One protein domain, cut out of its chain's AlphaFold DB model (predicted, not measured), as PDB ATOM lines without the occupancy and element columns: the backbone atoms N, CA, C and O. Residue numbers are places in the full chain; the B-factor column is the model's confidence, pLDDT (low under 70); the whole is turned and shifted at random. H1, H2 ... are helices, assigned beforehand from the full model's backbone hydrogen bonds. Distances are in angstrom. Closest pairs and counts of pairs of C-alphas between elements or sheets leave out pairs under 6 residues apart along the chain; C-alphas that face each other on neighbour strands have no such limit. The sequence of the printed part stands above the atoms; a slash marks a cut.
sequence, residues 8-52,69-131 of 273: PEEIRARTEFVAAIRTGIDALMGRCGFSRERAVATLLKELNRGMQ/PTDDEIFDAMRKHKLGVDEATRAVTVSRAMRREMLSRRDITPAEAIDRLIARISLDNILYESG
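This is residues 8 to 52 and 69 to 131 of the 273 residues of an uncharacterized protein of Pseudo-nitzschia multistriata (UniProt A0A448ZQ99). A long helix, H1, makes one side of this domain; H5 lies side by side with it, and H2 folds back across its second half. H4 crosses H5 and runs the same way as H2, whose residues 44 to 48 touch it, without reaching H1; H3 lies across the first part of H4, and the short H6 sits near the second half of H1 and the second half of H2. The printed part has 108 residues with six named helices, H1 to H6 in order along the chain, and no named strand; the class is all helix, and the helix packing is mostly crossed. The whole is compact, with a radius of gyration of the C-alphas of 14.2 A and spans of 37 by 33 by 31 A.

H1, residues 8 to 32, touches H2, residues 36 to 48, with residues 21 to 29 alone, at a steep tilt of 53 degrees, opposite ways; the closest C-alphas, those of Ile 25 and Ala 39, are 5.3 A apart. H1 also touches H5, residues 110 to 120, at a shallow tilt of 12 degrees, the same way, and the closest C-alphas are those of Glu 10 and Ala 111, 5.0 A apart. H2 is the hub, touching four helices. Its residues 44 to 48 touch residues 90 to 97 of H4, residues 85 to 104, at a shallow tilt of 31 degrees, the same way; the closest C-alphas are those of Leu 47 and Ala 97, 5.9 A apart. H2 and H5 only just touch, and only at their ends, with 3 pairs of C-alphas within 8 A, the closest being Leu 47 and Leu 117 at 6.7 A. H3, residues 71 to 81, touches H4 alone, about perpendicular at 81 degrees, with the C-alphas of Ala 77 and Ala 88 closest at 5.4 A. H4 and H5 touch about perpendicular at 73 degrees, with the C-alphas of Glu 101 and Ala 113 closest at 5.4 A. H6, residues 123 to 128, only just touches H1, with 3 pairs of C-alphas within 8 A, the closest Gly 24 and Leu 123 at 6.6 A. H6 also only just touches H2, with 3 pairs, the closest C-alphas being those of Glu 46 and Ile 126 at 7.0 A. H1 is apart from H3 and H4. In H1, H2, H3, H4, H5 and H6 every O i to N i+4 pair is within hydrogen-bond range.

H1 begins at C-alpha 8, (-32.990, 7.179, -18.672), and is 35.1 A from first to last C-alpha. H2 measures 18.3 A, H3 15.1 A, and H4 28.5 A, ending at C-alpha 104, (-37.035, -6.695, -0.252). H5 measures 15.4 A, and H6, 8.2 A, ends at C-alpha 128, (-36.524, 11.352, 14.578).

The two C-alphas farthest apart are those of Gly 33 and Arg 106, 39.8 A. Residues 53 to 68 are not printed, and C-alphas 52 and 69 stand 16.4 A apart across the cut. Of the links that are printed whole, H1 to H2, H3 to H4, H4 to H5 and H5 to H6 are tight. The mean pLDDT of the printed part is 88.8; residues 50 to 52 and 128 to 131 are under 70.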
ATOM      1  N   PRO A   8     -32.907   5.765 -19.046       80.25
ATOM      2  CA  PRO A   8     -32.990   7.179 -18.672       80.25
ATOM      3  C   PRO A   8     -33.431   7.383 -17.218       80.25
ATOM      4  O   PRO A   8     -32.925   8.272 -16.532       80.25
ATOM      5  N   GLU A   9     -34.351   6.542 -16.750       84.06
ATOM      6  CA  GLU A   9     -34.906   6.607 -15.401       84.06
ATOM      7  C   GLU A   9     -33.855   6.245 -14.348       84.06
ATOM      8  O   GLU A   9     -33.671   6.970 -13.372       84.06
ATOM      9  N   GLU A  10     -33.061   5.201 -14.596       83.75
ATOM     10  CA  GLU A  10     -31.980   4.814 -13.689       83.75
ATOM     11  C   GLU A  10     -30.886   5.894 -13.584       83.75
ATOM     12  O   GLU A  10     -30.389   6.189 -12.493       83.75
ATOM     13  N   ILE A  11     -30.502   6.518 -14.704       88.31
ATOM     14  CA  ILE A  11     -29.504   7.603 -14.705       88.31
ATOM     15  C   ILE A  11     -30.018   8.806 -13.908       88.31
ATOM     16  O   ILE A  11     -29.262   9.416 -13.137       88.31
ATOM     17  N   ARG A  12     -31.303   9.134 -14.068       90.31
ATOM     18  CA  ARG A  12     -31.955  10.198 -13.311       90.31
ATOM     19  C   ARG A  12     -31.956   9.883 -11.816       90.31
ATOM     20  O   ARG A  12     -31.428  10.690 -11.053       90.31
ATOM     21  N   ALA A  13     -32.416   8.699 -11.420       90.50
ATOM     22  CA  ALA A  13     -32.455   8.274 -10.021       90.50
ATOM     23  C   ALA A  13     -31.062   8.325  -9.371       90.50
ATOM     24  O   ALA A  13     -30.884   8.877  -8.287       90.50
ATOM     25  N   ARG A  14     -30.014   7.853 -10.062       90.81
ATOM     26  CA  ARG A  14     -28.623   7.958  -9.573       90.81
ATOM     27  C   ARG A  14     -28.180   9.408  -9.364       90.81
ATOM     28  O   ARG A  14     -27.463   9.701  -8.408       90.81
ATOM     29  N   THR A  15     -28.579  10.309 -10.257       93.25
ATOM     30  CA  THR A  15     -28.262  11.739 -10.139       93.25
ATOM     31  C   THR A  15     -28.978  12.359  -8.941       93.25
ATOM     32  O   THR A  15     -28.355  13.082  -8.161       93.25
ATOM     33  N   GLU A  16     -30.254  12.023  -8.760       93.69
ATOM     34  CA  GLU A  16     -31.066  12.445  -7.617       93.69
ATOM     35  C   GLU A  16     -30.504  11.896  -6.300       93.69
ATOM     36  O   GLU A  16     -30.384  12.642  -5.333       93.69
ATOM     37  N   PHE A  17     -30.012  10.656  -6.279       94.50
ATOM     38  CA  PHE A  17     -29.347  10.071  -5.114       94.50
ATOM     39  C   PHE A  17     -28.076  10.819  -4.716       94.50
ATOM     40  O   PHE A  17     -27.863  11.133  -3.545       94.50
ATOM     41  N   VAL A  18     -27.225  11.156  -5.689       94.38
ATOM     42  CA  VAL A  18     -26.012  11.944  -5.425       94.38
ATOM     43  C   VAL A  18     -26.370  13.341  -4.914       94.38
ATOM     44  O   VAL A  18     -25.692  13.852  -4.017       94.38
ATOM     45  N   ALA A  19     -27.421  13.959  -5.458       94.88
ATOM     46  CA  ALA A  19     -27.924  15.239  -4.969       94.88
ATOM     47  C   ALA A  19     -28.450  15.117  -3.529       94.88
ATOM     48  O   ALA A  19     -28.037  15.900  -2.676       94.88
ATOM     49  N   ALA A  20     -29.251  14.091  -3.236       94.94
ATOM     50  CA  ALA A  20     -29.793  13.819  -1.910       94.94
ATOM     51  C   ALA A  20     -28.690  13.610  -0.863       94.94
ATOM     52  O   ALA A  20     -28.751  14.210   0.207       94.94
ATOM     53  N   ILE A  21     -27.632  12.854  -1.184       95.06
ATOM     54  CA  ILE A  21     -26.472  12.695  -0.290       95.06
ATOM     55  C   ILE A  21     -25.822  14.048   0.008       95.06
ATOM     56  O   ILE A  21     -25.504  14.336   1.161       95.06
ATOM     57  N   ARG A  22     -25.603  14.886  -1.014       95.69
ATOM     58  CA  ARG A  22     -24.993  16.214  -0.823       95.69
ATOM     59  C   ARG A  22     -25.859  17.088   0.076       95.69
ATOM     60  O   ARG A  22     -25.351  17.625   1.054       95.69
ATOM     61  N   THR A  23     -27.158  17.156  -0.209       95.62
ATOM     62  CA  THR A  23     -28.127  17.901   0.599       95.62
ATOM     63  C   THR A  23     -28.188  17.382   2.035       95.62
ATOM     64  O   THR A  23     -28.194  18.185   2.965       95.62
ATOM     65  N   GLY A  24     -28.173  16.061   2.234       94.19
ATOM     66  CA  GLY A  24     -28.152  15.437   3.556       94.19
ATOM     67  C   GLY A  24     -26.900  15.806   4.352       94.19
ATOM     68  O   GLY A  24     -27.009  16.220   5.505       94.19
ATOM     69  N   ILE A  25     -25.717  15.748   3.729       96.12
ATOM     70  CA  ILE A  25     -24.458  16.170   4.368       96.12
ATOM     71  C   ILE A  25     -24.525  17.648   4.754       96.12
ATOM     72  O   ILE A  25     -24.258  17.987   5.907       96.12
ATOM     73  N   ASP A  26     -24.900  18.522   3.818       96.31
ATOM     74  CA  ASP A  26     -24.944  19.967   4.058       96.31
ATOM     75  C   ASP A  26     -25.939  20.323   5.169       96.31
ATOM     76  O   ASP A  26     -25.672  21.197   5.996       96.31
ATOM     77  N   ALA A  27     -27.064  19.616   5.243       94.62
ATOM     78  CA  ALA A  27     -28.056  19.853   6.273       94.62
ATOM     79  C   ALA A  27     -27.652  19.298   7.647       94.62
ATOM     80  O   ALA A  27     -27.868  19.987   8.642       94.62
ATOM     81  N   LEU A  28     -27.010  18.127   7.724       94.62
ATOM     82  CA  LEU A  28     -26.430  17.622   8.977       94.62
ATOM     83  C   LEU A  28     -25.325  18.555   9.495       94.62
ATOM     84  O   LEU A  28     -25.239  18.825  10.693       94.62
ATOM     85  N   MET A  29     -24.506  19.101   8.595       96.69
ATOM     86  CA  MET A  29     -23.498  20.097   8.959       96.69
ATOM     87  C   MET A  29     -24.141  21.409   9.429       96.69
ATOM     88  O   MET A  29     -23.765  21.944  10.470       96.69
ATOM     89  N   GLY A  30     -25.121  21.928   8.683       95.62
ATOM     90  CA  GLY A  30     -25.719  23.240   8.937       95.62
ATOM     91  C   GLY A  30     -26.721  23.285  10.093       95.62
ATOM     92  O   GLY A  30     -26.798  24.300  10.779       95.62
ATOM     93  N   ARG A  31     -27.491  22.212  10.313       92.81
ATOM     94  CA  ARG A  31     -28.549  22.157  11.341       92.81
ATOM     95  C   ARG A  31     -28.118  21.422  12.604       92.81
ATOM     96  O   ARG A  31     -28.527  21.814  13.689       92.81
ATOM     97  N   CYS A  32     -27.299  20.379  12.467       90.25
ATOM     98  CA  CYS A  32     -26.918  19.503  13.581       90.25
ATOM     99  C   CYS A  32     -25.471  19.729  14.047       90.25
ATOM    100  O   CYS A  32     -25.036  19.108  15.013       90.25
ATOM    101  N   GLY A  33     -24.711  20.596  13.367       94.19
ATOM    102  CA  GLY A  33     -23.325  20.905  13.720       94.19
ATOM    103  C   GLY A  33     -22.354  19.743  13.493       94.19
ATOM    104  O   GLY A  33     -21.293  19.693  14.116       94.19
ATOM    105  N   PHE A  34     -22.701  18.779  12.635       95.31
ATOM    106  CA  PHE A  34     -21.816  17.651  12.347       95.31
ATOM    107  C   PHE A  34     -20.595  18.095  11.536       95.31
ATOM    108  O   PHE A  34     -20.668  19.006  10.711       95.31
ATOM    109  N   SER A  35     -19.463  17.408  11.727       97.00
ATOM    110  CA  SER A  35     -18.373  17.479  10.753       97.00
ATOM    111  C   SER A  35     -18.783  16.763   9.465       97.00
ATOM    112  O   SER A  35     -19.699  15.937   9.461       97.00
ATOM    113  N   ARG A  36     -18.077  17.036   8.364       95.56
ATOM    114  CA  ARG A  36     -18.326  16.359   7.085       95.56
ATOM    115  C   ARG A  36     -18.186  14.840   7.220       95.56
ATOM    116  O   ARG A  36     -19.020  14.102   6.706       95.56
ATOM    117  N   GLU A  37     -17.156  14.377   7.919       94.56
ATOM    118  CA  GLU A  37     -16.867  12.956   8.130       94.56
ATOM    119  C   GLU A  37     -17.971  12.298   8.959       94.56
ATOM    120  O   GLU A  37     -18.458  11.229   8.596       94.56
ATOM    121  N   ARG A  38     -18.417  12.972  10.029       92.50
ATOM    122  CA  ARG A  38     -19.509  12.488  10.878       92.50
ATOM    123  C   ARG A  38     -20.827  12.439  10.111       92.50
ATOM    124  O   ARG A  38     -21.517  11.434  10.192       92.50
ATOM    125  N   ALA A  39     -21.134  13.460   9.311       94.19
ATOM    126  CA  ALA A  39     -22.320  13.473   8.459       94.19
ATOM    127  C   ALA A  39     -22.314  12.308   7.455       94.19
ATOM    128  O   ALA A  39     -23.302  11.588   7.347       94.19
ATOM    129  N   VAL A  40     -21.187  12.062   6.775       93.94
ATOM    130  CA  VAL A  40     -21.042  10.913   5.863       93.94
ATOM    131  C   VAL A  40     -21.231   9.589   6.606       93.94
ATOM    132  O   VAL A  40     -21.945   8.716   6.114       93.94
ATOM    133  N   ALA A  41     -20.626   9.435   7.787       90.44
ATOM    134  CA  ALA A  41     -20.778   8.233   8.603       90.44
ATOM    135  C   ALA A  41     -22.237   8.007   9.029       90.44
ATOM    136  O   ALA A  41     -22.718   6.881   8.933       90.44
ATOM    137  N   THR A  42     -22.957   9.063   9.421       91.12
ATOM    138  CA  THR A  42     -24.385   8.993   9.765       91.12
ATOM    139  C   THR A  42     -25.231   8.540   8.578       91.12
ATOM    140  O   THR A  42     -26.008   7.602   8.724       91.12
ATOM    141  N   LEU A  43     -25.040   9.120   7.387       92.69
ATOM    142  CA  LEU A  43     -25.782   8.690   6.193       92.69
ATOM    143  C   LEU A  43     -25.489   7.228   5.828       92.69
ATOM    144  O   LEU A  43     -26.388   6.486   5.449       92.69
ATOM    145  N   LEU A  44     -24.231   6.794   5.946       90.94
ATOM    146  CA  LEU A  44     -23.853   5.404   5.682       90.94
ATOM    147  C   LEU A  44     -24.415   4.439   6.727       90.94
ATOM    148  O   LEU A  44     -24.792   3.327   6.356       90.94
ATOM    149  N   LYS A  45     -24.473   4.848   8.004       87.69
ATOM    150  CA  LYS A  45     -25.132   4.083   9.073       87.69
ATOM    151  C   LYS A  45     -26.606   3.901   8.725       87.69
ATOM    152  O   LYS A  45     -27.073   2.769   8.722       87.69
ATOM    153  N   GLU A  46     -27.280   4.971   8.314       88.19
ATOM    154  CA  GLU A  46     -28.698   4.938   7.945       88.19
ATOM    155  C   GLU A  46     -28.969   4.049   6.718       88.19
ATOM    156  O   GLU A  46     -29.844   3.187   6.746       88.19
ATOM    157  N   LEU A  47     -28.141   4.133   5.669       89.06
ATOM    158  CA  LEU A  47     -28.218   3.206   4.525       89.06
ATOM    159  C   LEU A  47     -27.991   1.738   4.936       89.06
ATOM    160  O   LEU A  47     -28.489   0.815   4.279       89.06
ATOM    161  N   ASN A  48     -27.217   1.512   5.999       82.12
ATOM    162  CA  ASN A  48     -26.955   0.192   6.565       82.12
ATOM    163  C   ASN A  48     -27.966  -0.287   7.602       82.12
ATOM    164  O   ASN A  48     -27.976  -1.491   7.863       82.12
ATOM    165  N   ARG A  49     -28.863   0.575   8.086       78.44
ATOM    166  CA  ARG A  49     -29.940   0.272   9.042       78.44
ATOM    167  C   ARG A  49     -31.083  -0.531   8.396       78.44
ATOM    168  O   ARG A  49     -32.254  -0.304   8.659       78.44
ATOM    169  N   GLY A  50     -30.759  -1.429   7.456       66.12
ATOM    170  CA  GLY A  50     -31.710  -2.251   6.695       66.12
ATOM    171  C   GLY A  50     -32.717  -2.978   7.595       66.12
ATOM    172  O   GLY A  50     -32.484  -3.071   8.787       66.12
ATOM    173  N   MET A  51     -33.825  -3.476   7.021       57.81
ATOM    174  CA  MET A  51     -34.971  -4.106   7.717       57.81
ATOM    175  C   MET A  51     -34.592  -5.258   8.682       57.81
ATOM    176  O   MET A  51     -34.876  -6.422   8.408       57.81
ATOM    177  N   GLN A  52     -33.970  -4.960   9.819       54.25
ATOM    178  CA  GLN A  52     -33.718  -5.920  10.892       54.25
ATOM    179  C   GLN A  52     -35.031  -6.300  11.587       54.25
ATOM    180  O   GLN A  52     -35.207  -7.455  11.956       54.25
ATOM    181  N   PRO A  69     -19.093  -4.336   6.113       86.12
ATOM    182  CA  PRO A  69     -18.436  -4.954   4.957       86.12
ATOM    183  C   PRO A  69     -17.307  -5.903   5.365       86.12
ATOM    184  O   PRO A  69     -16.565  -5.592   6.299       86.12
ATOM    185  N   THR A  70     -17.164  -7.038   4.678       90.19
ATOM    186  CA  THR A  70     -16.038  -7.955   4.919       90.19
ATOM    187  C   THR A  70     -14.792  -7.501   4.163       90.19
ATOM    188  O   THR A  70     -14.892  -6.865   3.111       90.19
ATOM    189  N   ASP A  71     -13.612  -7.864   4.669       92.88
ATOM    190  CA  ASP A  71     -12.334  -7.519   4.035       92.88
ATOM    191  C   ASP A  71     -12.259  -8.009   2.582       92.88
ATOM    192  O   ASP A  71     -11.808  -7.271   1.710       92.88
ATOM    193  N   ASP A  72     -12.779  -9.205   2.288       93.81
ATOM    194  CA  ASP A  72     -12.812  -9.753   0.926       93.81
ATOM    195  C   ASP A  72     -13.635  -8.883  -0.036       93.81
ATOM    196  O   ASP A  72     -13.176  -8.574  -1.136       93.81
ATOM    197  N   GLU A  73     -14.820  -8.419   0.381       93.06
ATOM    198  CA  GLU A  73     -15.637  -7.518  -0.442       93.06
ATOM    199  C   GLU A  73     -14.951  -6.167  -0.652       93.06
ATOM    200  O   GLU A  73     -15.022  -5.598  -1.747       93.06
ATOM    201  N   ILE A  74     -14.284  -5.647   0.385       94.88
ATOM    202  CA  ILE A  74     -13.522  -4.398   0.302       94.88
ATOM    203  C   ILE A  74     -12.370  -4.576  -0.692       94.88
ATOM    204  O   ILE A  74     -12.222  -3.761  -1.606       94.88
ATOM    205  N   PHE A  75     -11.588  -5.653  -0.584       97.19
ATOM    206  CA  PHE A  75     -10.478  -5.930  -1.495       97.19
ATOM    207  C   PHE A  75     -10.939  -6.155  -2.936       97.19
ATOM    208  O   PHE A  75     -10.274  -5.691  -3.872       97.19
ATOM    209  N   ASP A  76     -12.080  -6.809  -3.139       96.31
ATOM    210  CA  ASP A  76     -12.672  -6.973  -4.464       96.31
ATOM    211  C   ASP A  76     -13.119  -5.629  -5.050       96.31
ATOM    212  O   ASP A  76     -12.800  -5.324  -6.206       96.31
ATOM    213  N   ALA A  77     -13.772  -4.778  -4.253       95.94
ATOM    214  CA  ALA A  77     -14.154  -3.430  -4.669       95.94
ATOM    215  C   ALA A  77     -12.927  -2.566  -5.007       95.94
ATOM    216  O   ALA A  77     -12.910  -1.915  -6.057       95.94
ATOM    217  N   MET A  78     -11.867  -2.617  -4.194       97.44
ATOM    218  CA  MET A  78     -10.593  -1.946  -4.479       97.44
ATOM    219  C   MET A  78      -9.999  -2.422  -5.808       97.44
ATOM    220  O   MET A  78      -9.624  -1.609  -6.659       97.44
ATOM    221  N   ARG A  79      -9.930  -3.741  -6.028       96.81
ATOM    222  CA  ARG A  79      -9.327  -4.321  -7.237       96.81
ATOM    223  C   ARG A  79     -10.113  -3.961  -8.494       96.81
ATOM    224  O   ARG A  79      -9.491  -3.625  -9.512       96.81
ATOM    225  N   LYS A  80     -11.445  -4.036  -8.412       96.81
ATOM    226  CA  LYS A  80     -12.385  -3.806  -9.515       96.81
ATOM    227  C   LYS A  80     -12.496  -2.329  -9.886       96.81
ATOM    228  O   LYS A  80     -12.454  -2.006 -11.068       96.81
ATOM    229  N   HIS A  81     -12.595  -1.446  -8.894       95.25
ATOM    230  CA  HIS A  81     -12.887  -0.024  -9.099       95.25
ATOM    231  C   HIS A  81     -11.684   0.907  -8.880       95.25
ATOM    232  O   HIS A  81     -11.822   2.113  -9.054       95.25
ATOM    233  N   LYS A  82     -10.505   0.365  -8.536       96.19
ATOM    234  CA  LYS A  82      -9.266   1.127  -8.262       96.19
ATOM    235  C   LYS A  82      -9.446   2.177  -7.163       96.19
ATOM    236  O   LYS A  82      -8.946   3.293  -7.255       96.19
ATOM    237  N   LEU A  83     -10.179   1.789  -6.127       96.25
ATOM    238  CA  LEU A  83     -10.510   2.625  -4.979       96.25
ATOM    239  C   LEU A  83      -9.498   2.435  -3.840       96.25
ATOM    240  O   LEU A  83      -8.887   1.370  -3.722       96.25
ATOM    241  N   GLY A  84      -9.351   3.457  -2.993       96.56
ATOM    242  CA  GLY A  84      -8.724   3.314  -1.680       96.56
ATOM    243  C   GLY A  84      -9.610   2.511  -0.723       96.56
ATOM    244  O   GLY A  84     -10.757   2.190  -1.040       96.56
ATOM    245  N   VAL A  85      -9.072   2.159   0.448       95.56
ATOM    246  CA  VAL A  85      -9.771   1.318   1.441       95.56
ATOM    247  C   VAL A  85     -11.078   1.974   1.895       95.56
ATOM    248  O   VAL A  85     -12.126   1.327   1.916       95.56
ATOM    249  N   ASP A  86     -11.040   3.273   2.191       93.69
ATOM    250  CA  ASP A  86     -12.207   4.004   2.684       93.69
ATOM    251  C   ASP A  86     -13.272   4.150   1.591       93.69
ATOM    252  O   ASP A  86     -14.459   3.919   1.833       93.69
ATOM    253  N   GLU A  87     -12.870   4.483   0.361       95.00
ATOM    254  CA  GLU A  87     -13.778   4.565  -0.791       95.00
ATOM    255  C   GLU A  87     -14.427   3.212  -1.092       95.00
ATOM    256  O   GLU A  87     -15.633   3.153  -1.342       95.00
ATOM    257  N   ALA A  88     -13.646   2.132  -1.051       95.56
ATOM    258  CA  ALA A  88     -14.137   0.780  -1.272       95.56
ATOM    259  C   ALA A  88     -15.137   0.368  -0.188       95.56
ATOM    260  O   ALA A  88     -16.212  -0.133  -0.512       95.56
ATOM    261  N   THR A  89     -14.847   0.666   1.079       93.44
ATOM    262  CA  THR A  89     -15.758   0.396   2.201       93.44
ATOM    263  C   THR A  89     -17.104   1.099   2.007       93.44
ATOM    264  O   THR A  89     -18.161   0.476   2.141       93.44
ATOM    265  N   ARG A  90     -17.092   2.381   1.611       92.88
ATOM    266  CA  ARG A  90     -18.321   3.134   1.301       92.88
ATOM    267  C   ARG A  90     -19.075   2.532   0.114       92.88
ATOM    268  O   ARG A  90     -20.293   2.369   0.183       92.88
ATOM    269  N   ALA A  91     -18.363   2.172  -0.951       93.31
ATOM    270  CA  ALA A  91     -18.958   1.574  -2.143       93.31
ATOM    271  C   ALA A  91     -19.629   0.225  -1.841       93.31
ATOM    272  O   ALA A  91     -20.739  -0.025  -2.318       93.31
ATOM    273  N   VAL A  92     -19.000  -0.624  -1.021       93.50
ATOM    274  CA  VAL A  92     -19.575  -1.910  -0.599       93.50
ATOM    275  C   VAL A  92     -20.827  -1.688   0.245       93.50
ATOM    276  O   VAL A  92     -21.846  -2.321  -0.025       93.50
ATOM    277  N   THR A  93     -20.790  -0.755   1.201       91.06
ATOM    278  CA  THR A  93     -21.958  -0.373   2.010       91.06
ATOM    279  C   THR A  93     -23.150   0.032   1.142       91.06
ATOM    280  O   THR A  93     -24.231  -0.544   1.274       91.06
ATOM    281  N   VAL A  94     -22.953   0.955   0.197       91.75
ATOM    282  CA  VAL A  94     -24.030   1.404  -0.701       91.75
ATOM    283  C   VAL A  94     -24.506   0.259  -1.602       91.75
ATOM    284  O   VAL A  94     -25.706   0.065  -1.779       91.75
ATOM    285  N   SER A  95     -23.587  -0.560  -2.119       91.19
ATOM    286  CA  SER A  95     -23.931  -1.711  -2.967       91.19
ATOM    287  C   SER A  95     -24.735  -2.771  -2.212       91.19
ATOM    288  O   SER A  95     -25.610  -3.420  -2.786       91.19
ATOM    289  N   ARG A  96     -24.441  -2.980  -0.926       88.81
ATOM    290  CA  ARG A  96     -25.223  -3.854  -0.044       88.81
ATOM    291  C   ARG A  96     -26.609  -3.263   0.215       88.81
ATOM    292  O   ARG A  96     -27.581  -3.999   0.092       88.81
ATOM    293  N   ALA A  97     -26.710  -1.964   0.496       89.12
ATOM    294  CA  ALA A  97     -27.992  -1.278   0.675       89.12
ATOM    295  C   ALA A  97     -28.893  -1.412  -0.560       89.12
ATOM    296  O   ALA A  97     -30.028  -1.866  -0.441       89.12
ATOM    297  N   MET A  98     -28.346  -1.148  -1.749       89.75
ATOM    298  CA  MET A  98     -29.044  -1.343  -3.023       89.75
ATOM    299  C   MET A  98     -29.521  -2.786  -3.214       89.75
ATOM    300  O   MET A  98     -30.688  -3.015  -3.523       89.75
ATOM    301  N   ARG A  99     -28.644  -3.775  -2.987       88.31
ATOM    302  CA  ARG A  99     -29.023  -5.195  -3.085       88.31
ATOM    303  C   ARG A  99     -30.151  -5.554  -2.119       88.31
ATOM    304  O   ARG A  99     -31.051  -6.286  -2.512       88.31
ATOM    305  N   ARG A 100     -30.117  -5.050  -0.880       85.75
ATOM    306  CA  ARG A 100     -31.177  -5.291   0.111       85.75
ATOM    307  C   ARG A 100     -32.518  -4.724  -0.346       85.75
ATOM    308  O   ARG A 100     -33.509  -5.440  -0.274       85.75
ATOM    309  N   GLU A 101     -32.550  -3.488  -0.843       87.19
ATOM    310  CA  GLU A 101     -33.796  -2.879  -1.334       87.19
ATOM    311  C   GLU A 101     -34.370  -3.646  -2.528       87.19
ATOM    312  O   GLU A 101     -35.557  -3.963  -2.541       87.19
ATOM    313  N   MET A 102     -33.520  -4.046  -3.476       87.06
ATOM    314  CA  MET A 102     -33.953  -4.845  -4.628       87.06
ATOM    315  C   MET A 102     -34.442  -6.253  -4.248       87.06
ATOM    316  O   MET A 102     -35.264  -6.820  -4.956       87.06
ATOM    317  N   LEU A 103     -33.951  -6.833  -3.148       84.38
ATOM    318  CA  LEU A 103     -34.384  -8.149  -2.655       84.38
ATOM    319  C   LEU A 103     -35.616  -8.079  -1.739       84.38
ATOM    320  O   LEU A 103     -36.259  -9.102  -1.510       84.38
ATOM    321  N   SER A 104     -35.942  -6.897  -1.210       79.19
ATOM    322  CA  SER A 104     -37.035  -6.695  -0.252       79.19
ATOM    323  C   SER A 104     -38.414  -6.975  -0.864       79.19
ATOM    324  O   SER A 104     -39.324  -7.436  -0.175       79.19
ATOM    325  N   ARG A 105     -38.589  -6.747  -2.174       76.81
ATOM    326  CA  ARG A 105     -39.825  -7.085  -2.900       76.81
ATOM    327  C   ARG A 105     -39.500  -7.641  -4.279       76.81
ATOM    328  O   ARG A 105     -38.542  -7.211  -4.907       76.81
ATOM    329  N   ARG A 106     -40.328  -8.578  -4.752       75.31
ATOM    330  CA  ARG A 106     -40.089  -9.336  -5.994       75.31
ATOM    331  C   ARG A 106     -40.056  -8.482  -7.272       75.31
ATOM    332  O   ARG A 106     -39.467  -8.940  -8.241       75.31
ATOM    333  N   ASP A 107     -40.585  -7.255  -7.239       82.81
ATOM    334  CA  ASP A 107     -40.793  -6.424  -8.437       82.81
ATOM    335  C   ASP A 107     -40.250  -4.981  -8.318       82.81
ATOM    336  O   ASP A 107     -40.718  -4.093  -9.022       82.81
ATOM    337  N   ILE A 108     -39.275  -4.712  -7.436       88.50
ATOM    338  CA  ILE A 108     -38.685  -3.361  -7.315       88.50
ATOM    339  C   ILE A 108     -37.695  -3.099  -8.454       88.50
ATOM    340  O   ILE A 108     -36.740  -3.857  -8.664       88.50
ATOM    341  N   THR A 109     -37.877  -1.978  -9.151       90.56
ATOM    342  CA  THR A 109     -36.909  -1.509 -10.151       90.56
ATOM    343  C   THR A 109     -35.683  -0.867  -9.479       90.56
ATOM    344  O   THR A 109     -35.767  -0.381  -8.348       90.56
ATOM    345  N   PRO A 110     -34.514  -0.811 -10.146       89.94
ATOM    346  CA  PRO A 110     -33.348  -0.116  -9.601       89.94
ATOM    347  C   PRO A 110     -33.612   1.357  -9.256       89.94
ATOM    348  O   PRO A 110     -33.065   1.849  -8.275       89.94
ATOM    349  N   ALA A 111     -34.451   2.044 -10.038       91.19
ATOM    350  CA  ALA A 111     -34.844   3.426  -9.775       91.19
ATOM    351  C   ALA A 111     -35.673   3.536  -8.486       91.19
ATOM    352  O   ALA A 111     -35.307   4.291  -7.591       91.19
ATOM    353  N   GLU A 112     -36.690   2.689  -8.316       90.88
ATOM    354  CA  GLU A 112     -37.490   2.652  -7.084       90.88
ATOM    355  C   GLU A 112     -36.660   2.282  -5.846       90.88
ATOM    356  O   GLU A 112     -36.892   2.803  -4.753       90.88
ATOM    357  N   ALA A 113     -35.685   1.378  -5.992       91.12
ATOM    358  CA  ALA A 113     -34.755   1.051  -4.914       91.12
ATOM    359  C   ALA A 113     -33.933   2.281  -4.504       91.12
ATOM    360  O   ALA A 113     -33.748   2.529  -3.312       91.12
ATOM    361  N   ILE A 114     -33.469   3.069  -5.479       92.62
ATOM    362  CA  ILE A 114     -32.758   4.321  -5.222       92.62
ATOM    363  C   ILE A 114     -33.669   5.321  -4.507       92.62
ATOM    364  O   ILE A 114     -33.253   5.868  -3.489       92.62
ATOM    365  N   ASP A 115     -34.905   5.509  -4.965       91.81
ATOM    366  CA  ASP A 115     -35.856   6.442  -4.347       91.81
ATOM    367  C   ASP A 115     -36.151   6.079  -2.887       91.81
ATOM    368  O   ASP A 115     -36.200   6.946  -2.011       91.81
ATOM    369  N   ARG A 116     -36.257   4.781  -2.584       89.81
ATOM    370  CA  ARG A 116     -36.377   4.292  -1.202       89.81
ATOM    371  C   ARG A 116     -35.143   4.625  -0.375       89.81
ATOM    372  O   ARG A 116     -35.281   5.087   0.755       89.81
ATOM    373  N   LEU A 117     -33.942   4.427  -0.918       91.25
ATOM    374  CA  LEU A 117     -32.717   4.813  -0.218       91.25
ATOM    375  C   LEU A 117     -32.640   6.328   0.005       91.25
ATOM    376  O   LEU A 117     -32.223   6.737   1.088       91.25
ATOM    377  N   ILE A 118     -33.069   7.147  -0.964       93.00
ATOM    378  CA  ILE A 118     -33.181   8.609  -0.821       93.00
ATOM    379  C   ILE A 118     -34.114   8.953   0.339       93.00
ATOM    380  O   ILE A 118     -33.745   9.747   1.205       93.00
ATOM    381  N   ALA A 119     -35.295   8.332   0.384       90.25
ATOM    382  CA  ALA A 119     -36.253   8.546   1.460       90.25
ATOM    383  C   ALA A 119     -35.655   8.181   2.828       90.25
ATOM    384  O   ALA A 119     -35.809   8.943   3.779       90.25
ATOM    385  N   ARG A 120     -34.904   7.075   2.933       87.12
ATOM    386  CA  ARG A 120     -34.249   6.652   4.189       87.12
ATOM    387  C   ARG A 120     -33.217   7.652   4.693       87.12
ATOM    388  O   ARG A 120     -33.211   7.957   5.875       87.12
ATOM    389  N   ILE A 121     -32.388   8.207   3.809       90.81
ATOM    390  CA  ILE A 121     -31.368   9.199   4.194       90.81
ATOM    391  C   ILE A 121     -31.917  10.623   4.351       90.81
ATOM    392  O   ILE A 121     -31.141  11.573   4.474       90.81
ATOM    393  N   SER A 122     -33.240  10.796   4.314       88.88
ATOM    394  CA  SER A 122     -33.859  12.078   4.628       88.88
ATOM    395  C   SER A 122     -33.586  12.459   6.085       88.88
ATOM    396  O   SER A 122     -33.492  11.615   6.975       88.88
ATOM    397  N   LEU A 123     -33.436  13.761   6.336       82.06
ATOM    398  CA  LEU A 123     -33.145  14.271   7.680       82.06
ATOM    399  C   LEU A 123     -34.221  13.901   8.690       82.06
ATOM    400  O   LEU A 123     -33.893  13.683   9.848       82.06
ATOM    401  N   ASP A 124     -35.477  13.854   8.252       82.62
ATOM    402  CA  ASP A 124     -36.599  13.545   9.126       82.62
ATOM    403  C   ASP A 124     -36.431  12.131   9.703       82.62
ATOM    404  O   ASP A 124     -36.515  11.946  10.913       82.62
ATOM    405  N   ASN A 125     -36.021  11.163   8.882       80.50
ATOM    406  CA  ASN A 125     -35.763   9.799   9.349       80.50
ATOM    407  C   ASN A 125     -34.498   9.704  10.214       80.50
ATOM    408  O   ASN A 125     -34.485   9.018  11.234       80.50
ATOM    409  N   ILE A 126     -33.438  10.433   9.851       84.44
ATOM    410  CA  ILE A 126     -32.176  10.421  10.609       84.44
ATOM    411  C   ILE A 126     -32.354  11.036  12.002       84.44
ATOM    412  O   ILE A 126     -31.776  10.544  12.967       84.44
ATOM    413  N   LEU A 127     -33.112  12.127  12.118       78.88
ATOM    414  CA  LEU A 127     -33.227  12.886  13.365       78.88
ATOM    415  C   LEU A 127     -34.307  12.349  14.300       78.88
ATOM    416  O   LEU A 127     -34.133  12.457  15.512       78.88
ATOM    417  N   TYR A 128     -35.395  11.795  13.761       66.94
ATOM    418  CA  TYR A 128     -36.524  11.352  14.578       66.94
ATOM    419  C   TYR A 128     -36.536   9.848  14.853       66.94
ATOM    420  O   TYR A 128     -37.036   9.457  15.901       66.94
ATOM    421  N   GLU A 129     -35.948   9.010  13.994       59.91
ATOM    422  CA  GLU A 129     -35.940   7.557  14.226       59.91
ATOM    423  C   GLU A 129     -34.628   7.013  14.815       59.91
ATOM    424  O   GLU A 129     -34.579   5.860  15.222       59.91
ATOM    425  N   SER A 130     -33.560   7.816  14.908       53.88
ATOM    426  CA  SER A 130     -32.306   7.397  15.572       53.88
ATOM    427  C   SER A 130     -32.331   7.565  17.101       53.88
ATOM    428  O   SER A 130     -31.286   7.458  17.739       53.88
ATOM    429  N   GLY A 131     -33.485   7.891  17.690       49.31
ATOM    430  CA  GLY A 131     -33.618   8.181  19.121       49.31
ATOM    431  C   GLY A 131     -33.709   6.957  20.038       49.31
ATOM    432  O   GLY A 131     -33.702   7.142  21.250       49.31
TER     433      GLY A 131